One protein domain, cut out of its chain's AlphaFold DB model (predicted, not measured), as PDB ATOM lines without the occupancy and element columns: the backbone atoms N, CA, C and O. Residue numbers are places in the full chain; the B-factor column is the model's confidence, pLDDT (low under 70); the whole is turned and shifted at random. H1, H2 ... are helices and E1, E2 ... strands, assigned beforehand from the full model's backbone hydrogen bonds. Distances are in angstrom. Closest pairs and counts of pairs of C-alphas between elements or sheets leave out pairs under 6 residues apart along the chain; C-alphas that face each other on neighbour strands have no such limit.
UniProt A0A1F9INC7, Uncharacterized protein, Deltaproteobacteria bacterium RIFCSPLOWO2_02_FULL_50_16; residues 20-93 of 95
ATOM      1  N   SER A  20     104.896  95.075 128.361       45.88
ATOM      2  CA  SER A  20     105.512  95.823 127.265       45.88
ATOM      3  C   SER A  20     104.853  97.172 126.995       45.88
ATOM      4  O   SER A  20     105.438  97.980 126.299       45.88
ATOM      5  N   GLU A  21     103.643  97.433 127.501       50.88
ATOM      6  CA  GLU A  21     103.025  98.767 127.385       50.88
ATOM      7  C   GLU A  21     103.648  99.800 128.342       50.88
ATOM      8  O   GLU A  21     103.414 100.993 128.179       50.88
ATOM      9  N   TYR A  22     104.415  99.359 129.349       52.38
ATOM     10  CA  TYR A  22     104.960 100.225 130.401       52.38
ATOM     11  C   TYR A  22     106.497 100.277 130.432       52.38
ATOM     12  O   TYR A  22     107.035 100.835 131.385       52.38
ATOM     13  N   ASP A  23     107.178  99.691 129.436       56.94
ATOM     14  CA  ASP A  23     108.648  99.670 129.286       56.94
ATOM     15  C   ASP A  23     109.424  99.323 130.575       56.94
ATOM     16  O   ASP A  23     110.490  99.867 130.851       56.94
ATOM     17  N   LEU A  24     108.881  98.418 131.396       57.16
ATOM     18  CA  LEU A  24     109.503  98.010 132.658       57.16
ATOM     19  C   LEU A  24     110.373  96.766 132.472       57.16
ATOM     20  O   LEU A  24     109.878  95.689 132.124       57.16
ATOM     21  N   ASP A  25     111.663  96.904 132.779       65.12
ATOM     22  CA  ASP A  25     112.640  95.825 132.693       65.12
ATOM     23  C   ASP A  25     112.539  94.901 133.921       65.12
ATOM     24  O   ASP A  25     112.714  95.297 135.078       65.12
ATOM     25  N   LEU A  26     112.245  93.622 133.676       63.06
ATOM     26  CA  LEU A  26     112.073  92.608 134.720       63.06
ATOM     27  C   LEU A  26     113.209  91.591 134.698       63.06
ATOM     28  O   LEU A  26     113.439  90.930 133.683       63.06
ATOM     29  N   LEU A  27     113.843  91.366 135.851       60.09
ATOM     30  CA  LEU A  27     114.834  90.303 136.000       60.09
ATOM     31  C   LEU A  27     114.163  89.006 136.482       60.09
ATOM     32  O   LEU A  27     113.594  88.935 137.577       60.09
ATOM     33  N   LYS A  28     114.212  87.964 135.643       55.88
ATOM     34  CA  LYS A  28     113.649  86.628 135.915       55.88
ATOM     35  C   LYS A  28     114.743  85.668 136.394       55.88
ATOM     36  O   LYS A  28     115.852  85.692 135.873       55.88
ATOM     37  N   THR A  29     114.422  84.780 137.338       50.84
ATOM     38  CA  THR A  29     115.311  83.675 137.762       50.84
ATOM     39  C   THR A  29     114.733  82.302 137.414       50.84
ATOM     40  O   THR A  29     113.606  82.194 136.935       50.84
ATOM     41  N   ARG A  30     115.518  81.241 137.670       41.66
ATOM     42  CA  ARG A  30     115.268  79.820 137.334       41.66
ATOM     43  C   ARG A  30     113.901  79.270 137.785       41.66
ATOM     44  O   ARG A  30     113.480  78.231 137.294       41.66
ATOM     45  N   PHE A  31     113.207  79.970 138.682       50.03
ATOM     46  CA  PHE A  31     111.861  79.655 139.153       50.03
ATOM     47  C   PHE A  31     110.838  80.710 138.701       50.03
ATOM     48  O   PHE A  31     110.168  81.247 139.555       50.03
ATOM     49  N   SER A  32     110.734  81.061 137.413       58.94
ATOM     50  CA  SER A  32     109.639  81.826 136.751       58.94
ATOM     51  C   SER A  32     109.025  83.079 137.429       58.94
ATOM     52  O   SER A  32     108.062  83.636 136.906       58.94
ATOM     53  N   PHE A  33     109.562  83.558 138.549       59.53
ATOM     54  CA  PHE A  33     109.024  84.627 139.379       59.53
ATOM     55  C   PHE A  33     109.940  85.850 139.281       59.53
ATOM     56  O   PHE A  33     111.165  85.698 139.377       59.53
ATOM     57  N   PRO A  34     109.381  87.058 139.080       67.62
ATOM     58  CA  PRO A  34     110.166  88.283 139.119       67.62
ATOM     59  C   PRO A  34     110.689  88.480 140.543       67.62
ATOM     60  O   PRO A  34     109.915  88.498 141.500       67.62
ATOM     61  N   ILE A  35     112.008  88.603 140.683       85.25
ATOM     62  CA  ILE A  35     112.652  88.827 141.988       85.25
ATOM     63  C   ILE A  35     113.044  90.292 142.207       85.25
ATOM     64  O   ILE A  35     113.393  90.665 143.323       85.25
ATOM     65  N   LEU A  36     113.010  91.107 141.148       89.00
ATOM     66  CA  LEU A  36     113.451  92.497 141.149       89.00
ATOM     67  C   LEU A  36     112.800  93.267 139.990       89.00
ATOM     68  O   LEU A  36     112.787  92.781 138.855       89.00
ATOM     69  N   LEU A  37     112.307  94.471 140.281       92.00
ATOM     70  CA  LEU A  37     111.956  95.481 139.279       92.00
ATOM     71  C   LEU A  37     113.163  96.372 138.979       92.00
ATOM     72  O   LEU A  37     113.812  96.845 139.918       92.00
ATOM     73  N   ILE A  38     113.432  96.636 137.701       94.00
ATOM     74  CA  ILE A  38     114.477  97.563 137.268       94.00
ATOM     75  C   ILE A  38     113.850  98.616 136.348       94.00
ATOM     76  O   ILE A  38     113.161  98.290 135.392       94.00
ATOM     77  N   GLU A  39     114.099  99.888 136.642       94.00
ATOM     78  CA  GLU A  39     113.769 101.017 135.764       94.00
ATOM     79  C   GLU A  39     115.064 101.737 135.387       94.00
ATOM     80  O   GLU A  39     115.947 101.909 136.230       94.00
ATOM     81  N   ILE A  40     115.184 102.200 134.145       94.62
ATOM     82  CA  ILE A  40     116.362 102.938 133.682       94.62
ATOM     83  C   ILE A  40     115.940 104.349 133.274       94.62
ATOM     84  O   ILE A  40     115.080 104.535 132.417       94.62
ATOM     85  N   LYS A  41     116.582 105.364 133.856       93.94
ATOM     86  CA  LYS A  41     116.388 106.775 133.493       93.94
ATOM     87  C   LYS A  41     117.712 107.429 133.117       93.94
ATOM     88  O   LYS A  41     118.781 107.052 133.590       93.94
ATOM     89  N   LEU A  42     117.654 108.466 132.280       94.38
ATOM     90  CA  LEU A  42     118.853 109.232 131.926       94.38
ATOM     91  C   LEU A  42     119.437 109.952 133.146       94.38
ATOM     92  O   LEU A  42     120.620 109.813 133.427       94.38
ATOM     93  N   SER A  43     118.617 110.695 133.890       93.69
ATOM     94  CA  SER A  43     119.112 111.522 134.998       93.69
ATOM     95  C   SER A  43     118.109 111.786 136.119       93.69
ATOM     96  O   SER A  43     118.504 112.376 137.123       93.69
ATOM     97  N   ASP A  44     116.844 111.372 135.974       96.44
ATOM     98  CA  ASP A  44     115.830 111.592 137.007       96.44
ATOM     99  C   ASP A  44     116.144 110.749 138.245       96.44
ATOM    100  O   ASP A  44     116.177 109.519 138.201       96.44
ATOM    101  N   GLU A  45     116.411 111.435 139.349       97.31
ATOM    102  CA  GLU A  45     116.747 110.818 140.627       97.31
ATOM    103  C   GLU A  45     115.511 110.501 141.471       97.31
ATOM    104  O   GLU A  45     115.641 109.870 142.520       97.31
ATOM    105  N   THR A  46     114.327 110.933 141.033       97.69
ATOM    106  CA  THR A  46     113.053 110.559 141.646       97.69
ATOM    107  C   THR A  46     112.601 109.221 141.059       97.69
ATOM    108  O   THR A  46     112.656 109.049 139.841       97.69
ATOM    109  N   PRO A  47     112.152 108.252 141.879       97.31
ATOM    110  CA  PRO A  47     111.606 107.005 141.364       97.31
ATOM    111  C   PRO A  47     110.439 107.256 140.409       97.31
ATOM    112  O   PRO A  47     109.538 108.040 140.716       97.31
ATOM    113  N   ALA A  48     110.417 106.546 139.284       96.44
ATOM    114  CA  ALA A  48     109.295 106.582 138.364       96.44
ATOM    115  C   ALA A  48     107.999 106.152 139.075       96.44
ATOM    116  O   ALA A  48     107.970 105.177 139.829       96.44
ATOM    117  N   ALA A  49     106.899 106.857 138.802       95.56
ATOM    118  CA  ALA A  49     105.596 106.529 139.381       95.56
ATOM    119  C   ALA A  49     105.149 105.097 139.027       95.56
ATOM    120  O   ALA A  49     104.576 104.405 139.870       95.56
ATOM    121  N   SER A  50     105.470 104.630 137.814       91.06
ATOM    122  CA  SER A  50     105.267 103.243 137.377       91.06
ATOM    123  C   SER A  50     106.012 102.265 138.286       91.06
ATOM    124  O   SER A  50     105.388 101.374 138.859       91.06
ATOM    125  N   LEU A  51     107.317 102.464 138.490       94.06
ATOM    126  CA  LEU A  51     108.148 101.631 139.359       94.06
ATOM    127  C   LEU A  51     107.562 101.531 140.773       94.06
ATOM    128  O   LEU A  51     107.434 100.434 141.317       94.06
ATOM    129  N   MET A  52     107.138 102.664 141.342       96.00
ATOM    130  CA  MET A  52     106.514 102.714 142.667       96.00
ATOM    131  C   MET A  52     105.193 101.926 142.706       96.00
ATOM    132  O   MET A  52     104.965 101.125 143.620       96.00
ATOM    133  N   ALA A  53     104.328 102.107 141.705       92.62
ATOM    134  CA  ALA A  53     103.048 101.407 141.615       92.62
ATOM    135  C   ALA A  53     103.231  99.886 141.481       92.62
ATOM    136  O   ALA A  53     102.603  99.114 142.212       92.62
ATOM    137  N   PHE A  54     104.132  99.445 140.599       89.62
ATOM    138  CA  PHE A  54     104.399  98.024 140.385       89.62
ATOM    139  C   PHE A  54     105.097  97.371 141.572       89.62
ATOM    140  O   PHE A  54     104.766  96.234 141.912       89.62
ATOM    141  N   GLN A  55     106.000  98.081 142.252       94.06
ATOM    142  CA  GLN A  55     106.628  97.565 143.464       94.06
ATOM    143  C   GLN A  55     105.589  97.296 144.555       94.06
ATOM    144  O   GLN A  55     105.643  96.253 145.205       94.06
ATOM    145  N   ASN A  56     104.620  98.197 144.734       93.31
ATOM    146  CA  ASN A  56     103.534  97.992 145.690       93.31
ATOM    147  C   ASN A  56     102.633  96.821 145.291       93.31
ATOM    148  O   ASN A  56     102.271  96.011 146.143       93.31
ATOM    149  N   PHE A  57     102.296  96.714 144.004       88.88
ATOM    150  CA  PHE A  57     101.425  95.658 143.493       88.88
ATOM    151  C   PHE A  57     102.052  94.262 143.619       88.88
ATOM    152  O   PHE A  57     101.414  93.332 144.110       88.88
ATOM    153  N   LEU A  58     103.307  94.115 143.192       87.44
ATOM    154  CA  LEU A  58     104.019  92.834 143.202       87.44
ATOM    155  C   LEU A  58     104.653  92.527 144.558       87.44
ATOM    156  O   LEU A  58     104.919  91.367 144.863       87.44
ATOM    157  N   ASN A  59     104.879  93.558 145.371       91.25
ATOM    158  CA  ASN A  59     105.542  93.471 146.659       91.25
ATOM    159  C   ASN A  59     106.931  92.796 146.587       91.25
ATOM    160  O   ASN A  59     107.234  91.864 147.337       91.25
ATOM    161  N   ILE A  60     107.768  93.274 145.668       89.44
ATOM    162  CA  ILE A  60     109.140  92.792 145.441       89.44
ATOM    163  C   ILE A  60     110.142  93.956 145.495       89.44
ATOM    164  O   ILE A  60     109.730  95.112 145.426       89.44
ATOM    165  N   PRO A  61     111.454  93.701 145.628       94.00
ATOM    166  CA  PRO A  61     112.474  94.743 145.529       94.00
ATOM    167  C   PRO A  61     112.421  95.517 144.205       94.00
ATOM    168  O   PRO A  61     112.031  94.971 143.170       94.00
ATOM    169  N   ALA A  62     112.850  96.781 144.232       95.75
ATOM    170  CA  ALA A  62     112.929  97.628 143.047       95.75
ATOM    171  C   ALA A  62     114.158  98.545 143.077       95.75
ATOM    172  O   ALA A  62     114.557  99.040 144.137       95.75
ATOM    173  N   VAL A  63     114.726  98.798 141.900       96.88
ATOM    174  CA  VAL A  63     115.835  99.734 141.697       96.88
ATOM    175  C   VAL A  63     115.584 100.591 140.454       96.88
ATOM    176  O   VAL A  63     115.127 100.091 139.432       96.88
ATOM    177  N   GLN A  64     115.903 101.882 140.536       97.75
ATOM    178  CA  GLN A  64     116.031 102.765 139.383       97.75
ATOM    179  C   GLN A  64     117.507 103.073 139.139       97.75
ATOM    180  O   GLN A  64     118.207 103.603 140.008       97.75
ATOM    181  N   LEU A  65     117.979 102.752 137.943       97.56
ATOM    182  CA  LEU A  65     119.332 103.033 137.494       97.56
ATOM    183  C   LEU A  65     119.345 104.357 136.737       97.56
ATOM    184  O   LEU A  65     118.541 104.566 135.828       97.56
ATOM    185  N   VAL A  66     120.275 105.242 137.091       97.69
ATOM    186  CA  VAL A  66     120.433 106.539 136.423       97.69
ATOM    187  C   VAL A  66     121.799 106.682 135.767       97.69
ATOM    188  O   VAL A  66     122.821 106.291 136.341       97.69
ATOM    189  N   LYS A  67     121.848 107.307 134.586       96.81
ATOM    190  CA  LYS A  67     123.098 107.745 133.937       96.81
ATOM    191  C   LYS A  67     123.555 109.099 134.507       96.81
ATOM    192  O   LYS A  67     123.795 110.062 133.782       96.81
ATOM    193  N   LYS A  68     123.664 109.165 135.835       97.25
ATOM    194  CA  LYS A  68     124.140 110.330 136.585       97.25
ATOM    195  C   LYS A  68     125.091 109.885 137.688       97.25
ATOM    196  O   LYS A  68     124.779 108.972 138.451       97.25
ATOM    197  N   GLU A  69     126.243 110.535 137.756       97.19
ATOM    198  CA  GLU A  69     127.294 110.227 138.722       97.19
ATOM    199  C   GLU A  69     126.929 110.628 140.152       97.19
ATOM    200  O   GLU A  69     126.170 111.571 140.379       97.19
ATOM    201  N   GLY A  70     127.476 109.897 141.126       97.12
ATOM    202  CA  GLY A  70     127.321 110.207 142.552       97.12
ATOM    203  C   GLY A  70     125.935 109.926 143.148       97.12
ATOM    204  O   GLY A  70     125.708 110.229 144.318       97.12
ATOM    205  N   VAL A  71     125.013 109.312 142.403       98.12
ATOM    206  CA  VAL A  71     123.648 109.045 142.874       98.12
ATOM    207  C   VAL A  71     123.602 107.757 143.693       98.12
ATOM    208  O   VAL A  71     124.007 106.684 143.237       98.12
ATOM    209  N   LYS A  72     123.086 107.865 144.919       97.62
ATOM    210  CA  LYS A  72     122.661 106.752 145.778       97.62
ATOM    211  C   LYS A  72     121.616 107.276 146.763       97.62
ATOM    212  O   LYS A  72     121.968 107.890 147.767       97.62
ATOM    213  N   LYS A  73     120.340 107.051 146.467       98.31
ATOM    214  CA  LYS A  73     119.194 107.521 147.255       98.31
ATOM    215  C   LYS A  73     118.233 106.375 147.532       98.31
ATOM    216  O   LYS A  73     118.097 105.472 146.713       98.31
ATOM    217  N   ILE A  74     117.569 106.416 148.681       98.19
ATOM    218  CA  ILE A  74     116.552 105.438 149.073       98.19
ATOM    219  C   ILE A  74     115.236 106.182 149.259       98.19
ATOM    220  O   ILE A  74     115.185 107.173 149.988       98.19
ATOM    221  N   TYR A  75     114.184 105.685 148.618       98.38
ATOM    222  CA  TYR A  75     112.832 106.216 148.715       98.38
ATOM    223  C   TYR A  75     111.920 105.179 149.365       98.38
ATOM    224  O   TYR A  75     111.937 104.012 148.982       98.38
ATOM    225  N   LYS A  76     111.123 105.604 150.350       97.81
ATOM    226  CA  LYS A  76     110.117 104.738 150.978       97.81
ATOM    227  C   LYS A  76     108.930 104.539 150.041       97.81
ATOM    228  O   LYS A  76     108.422 105.509 149.482       97.81
ATOM    229  N   ASN A  77     108.461 103.300 149.926       97.19
ATOM    230  CA  ASN A  77     107.272 102.942 149.164       97.19
ATOM    231  C   ASN A  77     106.466 101.862 149.904       97.19
ATOM    232  O   ASN A  77     106.682 100.655 149.758       97.19
ATOM    233  N   GLY A  78     105.571 102.315 150.782       93.75
ATOM    234  CA  GLY A  78     104.865 101.429 151.702       93.75
ATOM    235  C   GLY A  78     105.847 100.689 152.615       93.75
ATOM    236  O   GLY A  78     106.595 101.311 153.366       93.75
ATOM    237  N   LYS A  79     105.840  99.354 152.553       93.12
ATOM    238  CA  LYS A  79     106.730  98.495 153.355       93.12
ATOM    239  C   LYS A  79     108.078  98.185 152.692       93.12
ATOM    240  O   LYS A  79     108.911  97.540 153.323       93.12
ATOM    241  N   ASN A  80     108.264  98.598 151.440       96.06
ATOM    242  CA  ASN A  80     109.490  98.384 150.681       96.06
ATOM    243  C   ASN A  80     110.227  99.709 150.461       96.06
ATOM    244  O   ASN A  80     109.680 100.799 150.640       96.06
ATOM    245  N   ASP A  81     111.470  99.577 150.019       97.94
ATOM    246  CA  ASP A  81     112.329 100.684 149.627       97.94
ATOM    247  C   ASP A  81     112.606 100.604 148.122       97.94
ATOM    248  O   ASP A  81     112.736  99.509 147.565       97.94
ATOM    249  N   VAL A  82     112.733 101.756 147.464       98.25
ATOM    250  CA  VAL A  82     113.259 101.870 146.099       98.25
ATOM    251  C   VAL A  82     114.638 102.505 146.157       98.25
ATOM    252  O   VAL A  82     114.803 103.619 146.663       98.25
ATOM    253  N   LEU A  83     115.636 101.799 145.626       98.19
ATOM    254  CA  LEU A  83     116.983 102.332 145.457       98.19
ATOM    255  C   LEU A  83     117.062 103.106 144.138       98.19
ATOM    256  O   LEU A  83     116.798 102.536 143.087       98.19
ATOM    257  N   VAL A  84     117.494 104.363 144.174       98.44
ATOM    258  CA  VAL A  84     117.890 105.116 142.977       98.44
ATOM    259  C   VAL A  84     119.402 105.286 142.994       98.44
ATOM    260  O   VAL A  84     119.958 105.808 143.965       98.44
ATOM    261  N   VAL A  85     120.093 104.805 141.963       98.31
ATOM    262  CA  VAL A  85     121.558 104.674 141.994       98.31
ATOM    263  C   VAL A  85     122.194 104.865 140.621       98.31
ATOM    264  O   VAL A  85     121.610 104.520 139.595       98.31
ATOM    265  N   THR A  86     123.419 105.396 140.597       98.19
ATOM    266  CA  THR A  86     124.249 105.441 139.386       98.19
ATOM    267  C   THR A  86     124.392 104.042 138.780       98.19
ATOM    268  O   THR A  86     124.857 103.116 139.449       98.19
ATOM    269  N   ALA A  87     124.031 103.898 137.503       96.19
ATOM    270  CA  ALA A  87     123.868 102.602 136.844       96.19
ATOM    271  C   ALA A  87     125.110 101.699 136.942       96.19
ATOM    272  O   ALA A  87     125.014 100.561 137.396       96.19
ATOM    273  N   HIS A  88     126.294 102.209 136.583       95.00
ATOM    274  CA  HIS A  88     127.513 101.394 136.557       95.00
ATOM    275  C   HIS A  88     127.933 100.906 137.956       95.00
ATOM    276  O   HIS A  88     128.499  99.822 138.084       95.00
ATOM    277  N   ARG A  89     127.627 101.663 139.024       95.06
ATOM    278  CA  ARG A  89     127.925 101.259 140.411       95.06
ATOM    279  C   ARG A  89     127.088 100.064 140.843       95.06
ATOM    280  O   ARG A  89     127.558  99.240 141.613       95.06
ATOM    281  N   TRP A  90     125.843 100.001 140.380       94.44
ATOM    282  CA  TRP A  90     124.959  98.883 140.679       94.44
ATOM    283  C   TRP A  90     125.294  97.666 139.814       94.44
ATOM    284  O   TRP A  90     125.445  96.572 140.344       94.44
ATOM    285  N   LEU A  91     125.495  97.867 138.506       90.06
ATOM    286  CA  LEU A  91     125.825  96.791 137.564       90.06
ATOM    287  C   LEU A  91     127.153  96.093 137.899       90.06
ATOM    288  O   LEU A  91     127.238  94.878 137.795       90.06
ATOM    289  N   SER A  92     128.170  96.841 138.337       92.69
ATOM    290  CA  SER A  92     129.465  96.271 138.753       92.69
ATOM    291  C   SER A  92     129.410  95.463 140.053       92.69
ATOM    292  O   SER A  92     130.359  94.746 140.352       92.69
ATOM    293  N   ALA A  93     128.325  95.575 140.824       88.25
ATOM    294  CA  ALA A  93     128.124  94.844 142.074       88.25
ATOM    295  C   ALA A  93     127.277  93.570 141.898       88.25
ATOM    296  O   ALA A  93     126.963  92.907 142.889       88.25
TER     297      ALA A  93
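What this domain is: This is residues 20 to 93 of the 95 residues of an uncharacterized protein of Deltaproteobacteria bacterium RIFCSPLOWO2_02_FULL_50_16 (UniProt A0A1F9INC7). A strongly twisted sheet of five strands has the helix H1 packed over one face and the short helix H2 over the opposite face. The hairpin E1 and E2 makes one side of the sheet and the hairpin E4 and E5 the other, with E3 between E2 and E5. The printed part has 74 residues with five named strands and two named helices, in the order E1, E2, H1, E3, E4, E5, H2. The sheet, E1, E2, E3, E5, E4 across, is mixed, and the class is mixed, helices and strands. The whole is compact, with a radius of gyration of the C-alphas of 11.9 A and spans of 33 by 26 by 24 A.

How they stand to each other: E3, residues 62 to 66, has two parallel neighbours: E2, residues 34 to 41, with N 65 and O 39 2.8 A apart, and E5, residues 80 to 86, with N 64 and O 83 2.8 A apart. The edge strand E1, residues 25 to 28, is antiparallel to E2, with N 38 and O 25 3.0 A apart. The edge strand E4, residues 72 to 77, is antiparallel to E5, with N 82 and O 75 2.8 A apart. H1, residues 49 to 58, is on the sheet at a height of 7.7 A, over E3 and along it at 15 degrees on the local plane; their closest C-alphas, of Gln 55 and Ala 62, are 6.3 A apart. E2, H1 and E3 form a strand-helix-strand unit, two parallel neighbour strands with a helix between, its crossover right-handed. H2, residues 87 to 91, is on the opposite face at a height of 8.3 A, only just over E3, where 3 of its C-alphas fall; the closest C-alphas, of Leu 65 and Ala 87, are 4.6 A apart. In H1 and H2 every O i to N i+4 pair is within hydrogen-bond range.

Where its parts are: E2 measures 20.3 A, E5 19.9 A, E4 16.2 A and H1 14.3 A. E1 begins at C-alpha 25 (112.640, 95.825, 132.693); H2 ends at C-alpha 91 (125.825, 96.791, 137.564).

The domain as a whole: The two C-alphas farthest apart, of Phe 31 and Gly 70, are 34.4 A apart. The printed part has no cut and no long link. Residues 20 to 34 have pLDDT under 70.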